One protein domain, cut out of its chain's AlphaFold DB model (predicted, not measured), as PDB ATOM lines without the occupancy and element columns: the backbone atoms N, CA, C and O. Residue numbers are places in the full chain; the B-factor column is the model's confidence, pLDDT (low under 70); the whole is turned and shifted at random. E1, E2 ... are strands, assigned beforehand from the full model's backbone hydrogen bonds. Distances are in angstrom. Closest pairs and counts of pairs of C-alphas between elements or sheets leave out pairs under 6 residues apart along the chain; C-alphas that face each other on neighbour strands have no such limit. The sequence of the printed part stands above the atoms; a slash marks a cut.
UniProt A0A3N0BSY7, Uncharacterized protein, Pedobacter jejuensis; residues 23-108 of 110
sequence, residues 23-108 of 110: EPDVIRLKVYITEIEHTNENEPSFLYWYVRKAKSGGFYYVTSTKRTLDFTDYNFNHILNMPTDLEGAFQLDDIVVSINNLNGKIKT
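AT A GLANCE: This is residues 23 to 108 of the 110 residues of an uncharacterized protein of Pedobacter jejuensis (UniProt A0A3N0BSY7). Picture one strongly twisted wall of five strands, E4, E3, E2, E1 and E5 from edge to edge, with chain that bears no named element over both faces. The link of residues 80 to 90 crosses one face from edge strand E4 to edge strand E5, while residues 65 to 76 and the last residues, 99 to 108, fold over the other face; the E1 to E2 link reaches out at one end of the long axis. The printed part has 86 residues, no named helix and five strands, E1 to E5 along the chain, in an antiparallel sheet; its class is all strand, though just 35 residues are in named elements. It is compact, with a radius of gyration of the C-alphas of 13.4 A, yet elongated, spanning 45 by 24 by 20 A.

HOW THE PARTS SIT: Begin at E1, residues 26 to 35, an inner strand. It forms a hairpin with E2, residues 46 to 53, antiparallel at 144 degrees; look for N 32 and O 49, 2.9 A apart. E2 and E3, residues 59 to 64, form the next hairpin, antiparallel at 159 degrees, with N 48 and O 64 at 2.8 A. E3 and E4, residues 77 to 79, form another, antiparallel at 136 degrees, with N 59 and O 79 at 2.8 A. E1 to E4 are a meander, each strand the antiparallel neighbour of the one before. E5, residues 91 to 98, is antiparallel to E1 at 147 degrees, with N 29 and O 95 at 2.9 A; C-alphas 26 and 98 face each other at 4.3 A. E5 and E4 are the edge strands and are apart. From edge to edge the strands' lines turn by 124 degrees.

IN THESE COORDINATES: Find C-alpha 26 at (1.279, -39.517, -19.141); from there E1, the longest strand, runs 28.7 A to C-alpha 35 at (-24.405, -48.668, -10.054). E2 returns from Phe 46 to Lys 53 over 22.4 A. E3 runs from Phe 59 to Ser 64, 16.6 A, and E4 is short, from Asn 77 to Ile 79. E5 begins at Gln 91 and ends 20.6 A away at C-alpha 98, (-0.366, -42.042, -22.207).

THE WHOLE: The C-alphas farthest apart are those of Glu 23 and Asn 40, at 46.6 A. The printed part has no cut. The links E3 to E4, 12 residues, and E4 to E5, 11 residues, are long; E2 to E3 is tight and E1 to E2 short. The mean pLDDT of the printed part is 88.6, and residues 23 to 24 are under 70.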
ATOM      1  N   GLU A  23       9.726 -35.523 -18.486       61.50
ATOM      2  CA  GLU A  23       8.646 -36.153 -17.733       61.50
ATOM      3  C   GLU A  23       7.854 -37.047 -18.696       61.50
ATOM      4  O   GLU A  23       7.634 -36.657 -19.844       61.50
ATOM      5  N   PRO A  24       7.493 -38.276 -18.292       67.00
ATOM      6  CA  PRO A  24       6.759 -39.170 -19.172       67.00
ATOM      7  C   PRO A  24       5.445 -38.507 -19.602       67.00
ATOM      8  O   PRO A  24       4.731 -37.976 -18.755       67.00
ATOM      9  N   ASP A  25       5.126 -38.576 -20.901       84.44
ATOM     10  CA  ASP A  25       3.901 -38.038 -21.517       84.44
ATOM     11  C   ASP A  25       2.664 -38.839 -21.076       84.44
ATOM     12  O   ASP A  25       2.032 -39.569 -21.852       84.44
ATOM     13  N   VAL A  26       2.345 -38.763 -19.787       87.44
ATOM     14  CA  VAL A  26       1.279 -39.517 -19.141       87.44
ATOM     15  C   VAL A  26       0.444 -38.624 -18.237       87.44
ATOM     16  O   VAL A  26       0.939 -37.695 -17.602       87.44
ATOM     17  N   ILE A  27      -0.837 -38.952 -18.121       89.38
ATOM     18  CA  ILE A  27      -1.744 -38.345 -17.150       89.38
ATOM     19  C   ILE A  27      -2.290 -39.405 -16.205       89.38
ATOM     20  O   ILE A  27      -2.371 -40.587 -16.541       89.38
ATOM     21  N   ARG A  28      -2.702 -38.967 -15.017       91.88
ATOM     22  CA  ARG A  28      -3.386 -39.816 -14.039       91.88
ATOM     23  C   ARG A  28      -4.886 -39.571 -14.102       91.88
ATOM     24  O   ARG A  28      -5.313 -38.414 -14.053       91.88
ATOM     25  N   LEU A  29      -5.659 -40.646 -14.198       94.88
ATOM     26  CA  LEU A  29      -7.115 -40.620 -14.107       94.88
ATOM     27  C   LEU A  29      -7.541 -41.380 -12.853       94.88
ATOM     28  O   LEU A  29      -7.083 -42.496 -12.611       94.88
ATOM     29  N   LYS A  30      -8.453 -40.782 -12.094       95.69
ATOM     30  CA  LYS A  30      -9.162 -41.443 -11.003       95.69
ATOM     31  C   LYS A  30     -10.313 -42.239 -11.589       95.69
ATOM     32  O   LYS A  30     -11.100 -41.680 -12.357       95.69
ATOM     33  N   VAL A  31     -10.418 -43.509 -11.225       96.62
ATOM     34  CA  VAL A  31     -11.509 -44.375 -11.674       96.62
ATOM     35  C   VAL A  31     -12.523 -44.515 -10.553       96.62
ATOM     36  O   VAL A  31     -12.176 -44.958  -9.461       96.62
ATOM     37  N   TYR A  32     -13.771 -44.166 -10.830       96.19
ATOM     38  CA  TYR A  32     -14.904 -44.405  -9.939       96.19
ATOM     39  C   TYR A  32     -15.871 -45.383 -10.594       96.19
ATOM     40  O   TYR A  32     -15.869 -45.550 -11.817       96.19
ATOM     41  N   ILE A  33     -16.693 -46.022  -9.773       93.19
ATOM     42  CA  ILE A  33     -17.750 -46.919 -10.224       93.19
ATOM     43  C   ILE A  33     -19.065 -46.511  -9.567       93.19
ATOM     44  O   ILE A  33     -19.106 -46.261  -8.362       93.19
ATOM     45  N   THR A  34     -20.122 -46.433 -10.366       91.94
ATOM     46  CA  THR A  34     -21.492 -46.207  -9.896       91.94
ATOM     47  C   THR A  34     -22.388 -47.322 -10.421       91.94
ATOM     48  O   THR A  34     -22.174 -47.828 -11.526       91.94
ATOM     49  N   GLU A  35     -23.369 -47.729  -9.624       89.31
ATOM     50  CA  GLU A  35     -24.405 -48.668 -10.054       89.31
ATOM     51  C   GLU A  35     -25.417 -47.937 -10.944       89.31
ATOM     52  O   GLU A  35     -25.714 -46.762 -10.717       89.31
ATOM     53  N   ILE A  36     -25.890 -48.604 -11.994       85.88
ATOM     54  CA  ILE A  36     -26.927 -48.073 -12.881       85.88
ATOM     55  C   ILE A  36     -28.258 -48.661 -12.424       85.88
ATOM     56  O   ILE A  36     -28.393 -49.878 -12.339       85.88
ATOM     57  N   GLU A  37     -29.246 -47.808 -12.154       82.12
ATOM     58  CA  GLU A  37     -30.606 -48.271 -11.880       82.12
ATOM     59  C   GLU A  37     -31.202 -48.858 -13.165       82.12
ATOM     60  O   GLU A  37     -31.361 -48.163 -14.170       82.12
ATOM     61  N   HIS A  38     -31.461 -50.165 -13.156       76.88
ATOM     62  CA  HIS A  38     -31.936 -50.880 -14.335       76.88
ATOM     63  C   HIS A  38     -33.425 -50.705 -14.544       76.88
ATOM     64  O   HIS A  38     -34.230 -50.865 -13.627       76.88
ATOM     65  N   THR A  39     -33.792 -50.496 -15.803       72.81
ATOM     66  CA  THR A  39     -35.174 -50.664 -16.260       72.81
ATOM     67  C   THR A  39     -35.397 -52.030 -16.921       72.81
ATOM     68  O   THR A  39     -36.545 -52.443 -17.097       72.81
ATOM     69  N   ASN A  40     -34.318 -52.755 -17.261       74.56
ATOM     70  CA  ASN A  40     -34.337 -54.079 -17.896       74.56
ATOM     71  C   ASN A  40     -33.060 -54.894 -17.571       74.56
ATOM     72  O   ASN A  40     -31.975 -54.334 -17.479       74.56
ATOM     73  N   GLU A  41     -33.157 -56.227 -17.488       74.19
ATOM     74  CA  GLU A  41     -32.054 -57.153 -17.145       74.19
ATOM     75  C   GLU A  41     -30.908 -57.207 -18.177       74.19
ATOM     76  O   GLU A  41     -29.835 -57.734 -17.893       74.19
ATOM     77  N   ASN A  42     -31.111 -56.669 -19.382       79.69
ATOM     78  CA  ASN A  42     -30.075 -56.611 -20.423       79.69
ATOM     79  C   ASN A  42     -29.159 -55.378 -20.311       79.69
ATOM     80  O   ASN A  42     -28.266 -55.197 -21.145       79.69
ATOM     81  N   GLU A  43     -29.388 -54.505 -19.327       78.44
ATOM     82  CA  GLU A  43     -28.605 -53.290 -19.124       78.44
ATOM     83  C   GLU A  43     -27.325 -53.573 -18.311       78.44
ATOM     84  O   GLU A  43     -27.301 -54.432 -17.429       78.44
ATOM     85  N   PRO A  44     -26.210 -52.881 -18.598       83.62
ATOM     86  CA  PRO A  44     -24.987 -53.033 -17.819       83.62
ATOM     87  C   PRO A  44     -25.198 -52.547 -16.381       83.62
ATOM     88  O   PRO A  44     -25.745 -51.474 -16.166       83.62
ATOM     89  N   SER A  45     -24.733 -53.311 -15.390       86.00
ATOM     90  CA  SER A  45     -24.907 -52.995 -13.957       86.00
ATOM     91  C   SER A  45     -24.108 -51.793 -13.468       86.00
ATOM     92  O   SER A  45     -24.463 -51.186 -12.463       86.00
ATOM     93  N   PHE A  46     -23.021 -51.446 -14.156       89.19
ATOM     94  CA  PHE A  46     -22.064 -50.468 -13.654       89.19
ATOM     95  C   PHE A  46     -21.630 -49.470 -14.718       89.19
ATOM     96  O   PHE A  46     -21.406 -49.820 -15.883       89.19
ATOM     97  N   LEU A  47     -21.423 -48.236 -14.268       92.19
ATOM     98  CA  LEU A  47     -20.801 -47.168 -15.029       92.19
ATOM     99  C   LEU A  47     -19.435 -46.848 -14.424       92.19
ATOM    100  O   LEU A  47     -19.321 -46.481 -13.255       92.19
ATOM    101  N   TYR A  48     -18.390 -46.972 -15.233       94.69
ATOM    102  CA  TYR A  48     -17.047 -46.534 -14.879       94.69
ATOM    103  C   TYR A  48     -16.882 -45.072 -15.255       94.69
ATOM    104  O   TYR A  48     -17.116 -44.699 -16.405       94.69
ATOM    105  N   TRP A  49     -16.411 -44.270 -14.311       96.44
ATOM    106  CA  TRP A  49     -16.080 -42.868 -14.520       96.44
ATOM    107  C   TRP A  49     -14.574 -42.685 -14.458       96.44
ATOM    108  O   TRP A  49     -13.941 -43.060 -13.473       96.44
ATOM    109  N   TYR A  50     -14.008 -42.061 -15.480       95.75
ATOM    110  CA  TYR A  50     -12.588 -41.740 -15.549       95.75
ATOM    111  C   TYR A  50     -12.438 -40.239 -15.428       95.75
ATOM    112  O   TYR A  50     -12.783 -39.510 -16.354       95.75
ATOM    113  N   VAL A  51     -11.956 -39.777 -14.280       95.31
ATOM    114  CA  VAL A  51     -12.005 -38.365 -13.906       95.31
ATOM    115  C   VAL A  51     -10.610 -37.829 -13.640       95.31
ATOM    116  O   VAL A  51      -9.777 -38.469 -12.996       95.31
ATOM    117  N   ARG A  52     -10.366 -36.600 -14.078       93.06
ATOM    118  CA  ARG A  52      -9.147 -35.855 -13.782       93.06
ATOM    119  C   ARG A  52      -9.473 -34.399 -13.513       93.06
ATOM    120  O   ARG A  52     -10.213 -33.776 -14.263       93.06
ATOM    121  N   LYS A  53      -8.866 -33.830 -12.477       92.44
ATOM    122  CA  LYS A  53      -8.938 -32.390 -12.220       92.44
ATOM    123  C   LYS A  53      -8.163 -31.629 -13.302       92.44
ATOM    124  O   LYS A  53      -7.004 -31.950 -13.565       92.44
ATOM    125  N   ALA A  54      -8.800 -30.640 -13.914       92.06
ATOM    126  CA  ALA A  54      -8.187 -29.782 -14.924       92.06
ATOM    127  C   ALA A  54      -7.324 -28.696 -14.259       92.06
ATOM    128  O   ALA A  54      -7.708 -28.171 -13.206       92.06
ATOM    129  N   LYS A  55      -6.179 -28.318 -14.856       88.62
ATOM    130  CA  LYS A  55      -5.384 -27.184 -14.338       88.62
ATOM    131  C   LYS A  55      -6.098 -25.859 -14.587       88.62
ATOM    132  O   LYS A  55      -6.024 -24.965 -13.750       88.62
ATOM    133  N   SER A  56      -6.842 -25.773 -15.688       86.31
ATOM    134  CA  SER A  56      -7.743 -24.656 -16.001       86.31
ATOM    135  C   SER A  56      -8.939 -24.508 -15.040       86.31
ATOM    136  O   SER A  56      -9.653 -23.509 -15.107       86.31
ATOM    137  N   GLY A  57      -9.137 -25.459 -14.119       91.00
ATOM    138  CA  GLY A  57     -10.261 -25.499 -13.186       91.00
ATOM    139  C   GLY A  57     -11.342 -26.491 -13.614       91.00
ATOM    140  O   GLY A  57     -11.513 -26.788 -14.793       91.00
ATOM    141  N   GLY A  58     -12.068 -27.033 -12.637       93.62
ATOM    142  CA  GLY A  58     -13.040 -28.100 -12.866       93.62
ATOM    143  C   GLY A  58     -12.407 -29.467 -13.127       93.62
ATOM    144  O   GLY A  58     -11.318 -29.779 -12.630       93.62
ATOM    145  N   PHE A  59     -13.109 -30.301 -13.890       94.31
ATOM    146  CA  PHE A  59     -12.797 -31.706 -14.116       94.31
ATOM    147  C   PHE A  59     -13.026 -32.088 -15.573       94.31
ATOM    148  O   PHE A  59     -14.019 -31.698 -16.185       94.31
ATOM    149  N   TYR A  60     -12.122 -32.904 -16.103       94.88
ATOM    150  CA  TYR A  60     -12.391 -33.712 -17.277       94.88
ATOM    151  C   TYR A  60     -12.912 -35.072 -16.849       94.88
ATOM    152  O   TYR A  60     -12.348 -35.682 -15.935       94.88
ATOM    153  N   TYR A  61     -13.936 -35.568 -17.533       94.62
ATOM    154  CA  TYR A  61     -14.413 -36.924 -17.320       94.62
ATOM    155  C   TYR A  61     -14.891 -37.598 -18.599       94.62
ATOM    156  O   TYR A  61     -15.310 -36.947 -19.558       94.62
ATOM    157  N   VAL A  62     -14.871 -38.923 -18.576       95.19
ATOM    158  CA  VAL A  62     -15.597 -39.759 -19.525       95.19
ATOM    159  C   VAL A  62     -16.169 -40.965 -18.797       95.19
ATOM    160  O   VAL A  62     -15.635 -41.379 -17.765       95.19
ATOM    161  N   THR A  63     -17.258 -41.513 -19.321       94.38
ATOM    162  CA  THR A  63     -17.910 -42.694 -18.767       94.38
ATOM    163  C   THR A  63     -17.842 -43.864 -19.738       94.38
ATOM    164  O   THR A  63     -17.783 -43.685 -20.954       94.38
ATOM    165  N   SER A  64     -17.827 -45.081 -19.204       93.69
ATOM    166  CA  SER A  64     -17.931 -46.301 -20.002       93.69
ATOM    167  C   SER A  64     -18.590 -47.406 -19.192       93.69
ATOM    168  O   SER A  64     -18.395 -47.504 -17.985       93.69
ATOM    169  N   THR A  65     -19.338 -48.278 -19.854       92.56
ATOM    170  CA  THR A  65     -19.909 -49.489 -19.244       92.56
ATOM    171  C   THR A  65     -18.899 -50.641 -19.203       92.56
ATOM    172  O   THR A  65     -19.194 -51.727 -18.706       92.56
ATOM    173  N   LYS A  66     -17.679 -50.415 -19.712       91.25
ATOM    174  CA  LYS A  66     -16.558 -51.359 -19.684       91.25
ATOM    175  C   LYS A  66     -15.298 -50.687 -19.131       91.25
ATOM    176  O   LYS A  66     -15.049 -49.499 -19.345       91.25
ATOM    177  N   ARG A  67     -14.458 -51.472 -18.451       91.19
ATOM    178  CA  ARG A  67     -13.099 -51.055 -18.077       91.19
ATOM    179  C   ARG A  67     -12.284 -50.821 -19.355       91.19
ATOM    180  O   ARG A  67     -12.244 -51.698 -20.214       91.19
ATOM    181  N   THR A  68     -11.629 -49.670 -19.474       90.12
ATOM    182  CA  THR A  68     -10.734 -49.346 -20.592       90.12
ATOM    183  C   THR A  68      -9.487 -48.616 -20.099       90.12
ATOM    184  O   THR A  68      -9.507 -47.952 -19.062       90.12
ATOM    185  N   LEU A  69      -8.394 -48.775 -20.841       86.69
ATOM    186  CA  LEU A  69      -7.140 -48.030 -20.687       86.69
ATOM    187  C   LEU A  69      -6.747 -47.302 -21.986       86.69
ATOM    188  O   LEU A  69      -5.770 -46.554 -22.004       86.69
ATOM    189  N   ASP A  70      -7.506 -47.523 -23.061       87.75
ATOM    190  CA  ASP A  70      -7.371 -46.828 -24.333       87.75
ATOM    191  C   ASP A  70      -8.563 -45.880 -24.497       87.75
ATOM    192  O   ASP A  70      -9.723 -46.304 -24.453       87.75
ATOM    193  N   PHE A  71      -8.259 -44.591 -24.625       91.81
ATOM    194  CA  PHE A  71      -9.238 -43.516 -24.733       91.81
ATOM    195  C   PHE A  71      -9.142 -42.796 -26.083       91.81
ATOM    196  O   PHE A  71      -9.654 -41.684 -26.218       91.81
ATOM    197  N   THR A  72      -8.496 -43.412 -27.079       88.88
ATOM    198  CA  THR A  72      -8.262 -42.801 -28.395       88.88
ATOM    199  C   THR A  72      -9.576 -42.379 -29.064       88.88
ATOM    200  O   THR A  72      -9.661 -41.286 -29.624       88.88
ATOM    201  N   ASP A  73     -10.624 -43.194 -28.906       89.81
ATOM    202  CA  ASP A  73     -11.962 -42.954 -29.464       89.81
ATOM    203  C   ASP A  73     -12.905 -42.190 -28.516       89.81
ATOM    204  O   ASP A  73     -14.075 -41.965 -28.832       89.81
ATOM    205  N   TYR A  74     -12.427 -41.794 -27.334       90.50
ATOM    206  CA  TYR A  74     -13.250 -41.170 -26.305       90.50
ATOM    207  C   TYR A  74     -13.056 -39.655 -26.280       90.50
ATOM    208  O   TYR A  74     -11.938 -39.136 -26.276       90.50
ATOM    209  N   ASN A  75     -14.169 -38.932 -26.174       90.19
ATOM    210  CA  ASN A  75     -14.162 -37.492 -25.958       90.19
ATOM    211  C   ASN A  75     -14.438 -37.195 -24.485       90.19
ATOM    212  O   ASN A  75     -15.506 -37.518 -23.965       90.19
ATOM    213  N   PHE A  76     -13.470 -36.569 -23.817       93.06
ATOM    214  CA  PHE A  76     -13.637 -36.129 -22.438       93.06
ATOM    215  C   PHE A  76     -14.496 -34.867 -22.380       93.06
ATOM    216  O   PHE A  76     -14.225 -33.877 -23.062       93.06
ATOM    217  N   ASN A  77     -15.493 -34.893 -21.505       93.06
ATOM    218  CA  ASN A  77     -16.312 -33.739 -21.166       93.06
ATOM    219  C   ASN A  77     -15.596 -32.888 -20.117       93.06
ATOM    220  O   ASN A  77     -14.884 -33.427 -19.273       93.06
ATOM    221  N   HIS A  78     -15.800 -31.570 -20.152       93.75
ATOM    222  CA  HIS A  78     -15.294 -30.639 -19.140       93.75
ATOM    223  C   HIS A  78     -16.456 -30.071 -18.332       93.75
ATOM    224  O   HIS A  78     -17.432 -29.589 -18.905       93.75
ATOM    225  N   ILE A  79     -16.350 -30.138 -17.009       93.69
ATOM    226  CA  ILE A  79     -17.356 -29.649 -16.062       93.69
ATOM    227  C   ILE A  79     -16.676 -28.897 -14.927       93.69
ATOM    228  O   ILE A  79     -15.554 -29.210 -14.542       93.69
ATOM    229  N   LEU A  80     -17.349 -27.890 -14.374       94.88
ATOM    230  CA  LEU A  80     -16.769 -27.042 -13.328       94.88
ATOM    231  C   LEU A  80     -16.760 -27.715 -11.951       94.88
ATOM    232  O   LEU A  80     -15.820 -27.527 -11.184       94.88
ATOM    233  N   ASN A  81     -17.780 -28.518 -11.663       93.62
ATOM    234  CA  ASN A  81     -17.953 -29.212 -10.390       93.62
ATOM    235  C   ASN A  81     -17.954 -30.724 -10.623       93.62
ATOM    236  O   ASN A  81     -18.198 -31.169 -11.741       93.62
ATOM    237  N   MET A  82     -17.661 -31.503  -9.581       89.06
ATOM    238  CA  MET A  82     -17.749 -32.964  -9.643       89.06
ATOM    239  C   MET A  82     -19.210 -33.372  -9.928       89.06
ATOM    240  O   MET A  82     -20.109 -32.724  -9.392       89.06
ATOM    241  N   PRO A  83     -19.475 -34.399 -10.758       87.12
ATOM    242  CA  PRO A  83     -20.822 -34.937 -10.917       87.12
ATOM    243  C   PRO A  83     -21.376 -35.387  -9.566       87.12
ATOM    244  O   PRO A  83     -20.652 -36.019  -8.795       87.12
ATOM    245  N   THR A  84     -22.653 -35.111  -9.308       88.44
ATOM    246  CA  THR A  84     -23.341 -35.518  -8.071       88.44
ATOM    247  C   THR A  84     -23.335 -37.029  -7.883       88.44
ATOM    248  O   THR A  84     -23.197 -37.503  -6.766       88.44
ATOM    249  N   ASP A  85     -23.374 -37.794  -8.975       86.38
ATOM    250  CA  ASP A  85     -23.312 -39.263  -8.951       86.38
ATOM    251  C   ASP A  85     -21.992 -39.787  -8.366       86.38
ATOM    252  O   ASP A  85     -21.899 -40.935  -7.940       86.38
ATOM    253  N   LEU A  86     -20.953 -38.945  -8.350       89.88
ATOM    254  CA  LEU A  86     -19.659 -39.261  -7.760       89.88
ATOM    255  C   LEU A  86     -19.508 -38.745  -6.325       89.88
ATOM    256  O   LEU A  86     -18.504 -39.049  -5.674       89.88
ATOM    257  N   GLU A  87     -20.478 -37.990  -5.804       83.31
ATOM    258  CA  GLU A  87     -20.486 -37.568  -4.406       83.31
ATOM    259  C   GLU A  87     -20.741 -38.788  -3.511       83.31
ATOM    260  O   GLU A  87     -21.839 -39.323  -3.428       83.31
ATOM    261  N   GLY A  88     -19.682 -39.266  -2.853       81.00
ATOM    262  CA  GLY A  88     -19.725 -40.475  -2.025       81.00
ATOM    263  C   GLY A  88     -19.457 -41.779  -2.783       81.00
ATOM    264  O   GLY A  88     -19.380 -42.830  -2.147       81.00
ATOM    265  N   ALA A  89     -19.245 -41.729  -4.103       87.38
ATOM    266  CA  ALA A  89     -18.835 -42.901  -4.868       87.38
ATOM    267  C   ALA A  89     -17.435 -43.378  -4.451       87.38
ATOM    268  O   ALA A  89     -16.525 -42.585  -4.190       87.38
ATOM    269  N   PHE A  90     -17.243 -44.696  -4.425       86.25
ATOM    270  CA  PHE A  90     -15.953 -45.283  -4.087       86.25
ATOM    271  C   PHE A  90     -14.965 -45.118  -5.251       86.25
ATOM    272  O   PHE A  90     -15.245 -45.511  -6.388       86.25
ATOM    273  N   GLN A  91     -13.790 -44.546  -4.968       93.25
ATOM    274  CA  GLN A  91     -12.693 -44.519  -5.933       93.25
ATOM    275  C   GLN A  91     -12.096 -45.928  -6.028       93.25
ATOM    276  O   GLN A  91     -11.520 -46.428  -5.066       93.25
ATOM    277  N   LEU A  92     -12.230 -46.559  -7.193       93.25
ATOM    278  CA  LEU A  92     -11.782 -47.926  -7.442       93.25
ATOM    279  C   LEU A  92     -10.268 -48.013  -7.668       93.25
ATOM    280  O   LEU A  92      -9.635 -48.956  -7.207       93.25
ATOM    281  N   ASP A  93      -9.707 -47.077  -8.437       93.44
ATOM    282  CA  ASP A  93      -8.324 -47.158  -8.920       93.44
ATOM    283  C   ASP A  93      -7.766 -45.772  -9.297       93.44
ATOM    284  O   ASP A  93      -8.522 -44.814  -9.497       93.44
ATOM    285  N   ASP A  94      -6.445 -45.690  -9.435       94.94
ATOM    286  CA  ASP A  94      -5.711 -44.570 -10.028       94.94
ATOM    287  C   ASP A  94      -4.884 -45.094 -11.208       94.94
ATOM    288  O   ASP A  94      -3.832 -45.714 -11.035       94.94
ATOM    289  N   ILE A  95      -5.334 -44.817 -12.431       94.19
ATOM    290  CA  ILE A  95      -4.679 -45.318 -13.644       94.19
ATOM    291  C   ILE A  95      -3.766 -44.262 -14.268       94.19
ATOM    292  O   ILE A  95      -4.022 -43.059 -14.192       94.19
ATOM    293  N   VAL A  96      -2.703 -44.725 -14.923       91.81
ATOM    294  CA  VAL A  96      -1.784 -43.892 -15.706       91.81
ATOM    295  C   VAL A  96      -2.047 -44.143 -17.186       91.81
ATOM    296  O   VAL A  96      -2.017 -45.287 -17.634       91.81
ATOM    297  N   VAL A  97      -2.297 -43.077 -17.942       90.56
ATOM    298  CA  VAL A  97      -2.668 -43.136 -19.361       90.56
ATOM    299  C   VAL A  97      -1.694 -42.293 -20.168       90.56
ATOM    300  O   VAL A  97      -1.408 -41.158 -19.792       90.56
ATOM    301  N   SER A  98      -1.192 -42.825 -21.284       88.50
ATOM    302  CA  SER A  98      -0.366 -42.042 -22.207       88.50
ATOM    303  C   SER A  98      -1.186 -40.930 -22.856       88.50
ATOM    304  O   SER A  98      -2.301 -41.175 -23.316       88.50
ATOM    305  N   ILE A  99      -0.617 -39.725 -22.961       87.44
ATOM    306  CA  ILE A  99      -1.252 -38.582 -23.636       87.44
ATOM    307  C   ILE A  99      -1.627 -38.933 -25.084       87.44
ATOM    308  O   ILE A  99      -2.641 -38.451 -25.590       87.44
ATOM    309  N   ASN A 100      -0.870 -39.820 -25.737       86.44
ATOM    310  CA  ASN A 100      -1.149 -40.270 -27.101       86.44
ATOM    311  C   ASN A 100      -2.494 -41.000 -27.228       86.44
ATOM    312  O   ASN A 100      -3.144 -40.860 -28.261       86.44
ATOM    313  N   ASN A 101      -2.944 -41.662 -26.159       87.19
ATOM    314  CA  ASN A 101      -4.199 -42.417 -26.107       87.19
ATOM    315  C   ASN A 101      -5.396 -41.553 -25.678       87.19
ATOM    316  O   ASN A 101      -6.422 -42.093 -25.287       87.19
ATOM    317  N   LEU A 102      -5.270 -40.225 -25.655       86.25
ATOM    318  CA  LEU A 102      -6.358 -39.303 -25.301       86.25
ATOM    319  C   LEU A 102      -6.834 -38.522 -26.526       86.25
ATOM    320  O   LEU A 102      -6.209 -38.562 -27.582       86.25
ATOM    321  N   ASN A 103      -7.880 -37.710 -26.386       82.12
ATOM    322  CA  ASN A 103      -8.263 -36.742 -27.411       82.12
ATOM    323  C   ASN A 103      -8.777 -35.425 -26.801       82.12
ATOM    324  O   ASN A 103      -9.244 -35.393 -25.664       82.12
ATOM    325  N   GLY A 104      -8.683 -34.324 -27.551       83.50
ATOM    326  CA  GLY A 104      -9.201 -33.012 -27.152       83.50
ATOM    327  C   GLY A 104      -8.369 -32.272 -26.095       83.50
ATOM    328  O   GLY A 104      -7.179 -32.523 -25.915       83.50
ATOM    329  N   LYS A 105      -8.999 -31.321 -25.392       83.62
ATOM    330  CA  LYS A 105      -8.324 -30.349 -24.501       83.62
ATOM    331  C   LYS A 105      -7.597 -30.975 -23.307       83.62
ATOM    332  O   LYS A 105      -6.609 -30.416 -22.838       83.62
ATOM    333  N   ILE A 106      -8.025 -32.153 -22.852       86.06
ATOM    334  CA  ILE A 106      -7.342 -32.888 -21.777       86.06
ATOM    335  C   ILE A 106      -5.881 -33.216 -22.135       86.06
ATOM    336  O   ILE A 106      -5.042 -33.265 -21.236       86.06
ATOM    337  N   LYS A 107      -5.567 -33.371 -23.437       82.44
ATOM    338  CA  LYS A 107      -4.207 -33.609 -23.946       82.44
ATOM    339  C   LYS A 107      -3.264 -32.444 -23.731       82.44
ATOM    340  O   LYS A 107      -2.072 -32.671 -23.804       82.44
ATOM    341  N   THR A 108      -3.764 -31.224 -23.556       81.94
ATOM    342  CA  THR A 108      -2.952 -29.996 -23.485       81.94
ATOM    343  C   THR A 108      -3.063 -29.293 -22.137       81.94
ATOM    344  O   THR A 108      -2.300 -28.380 -21.850       81.94
TER     345      THR A 108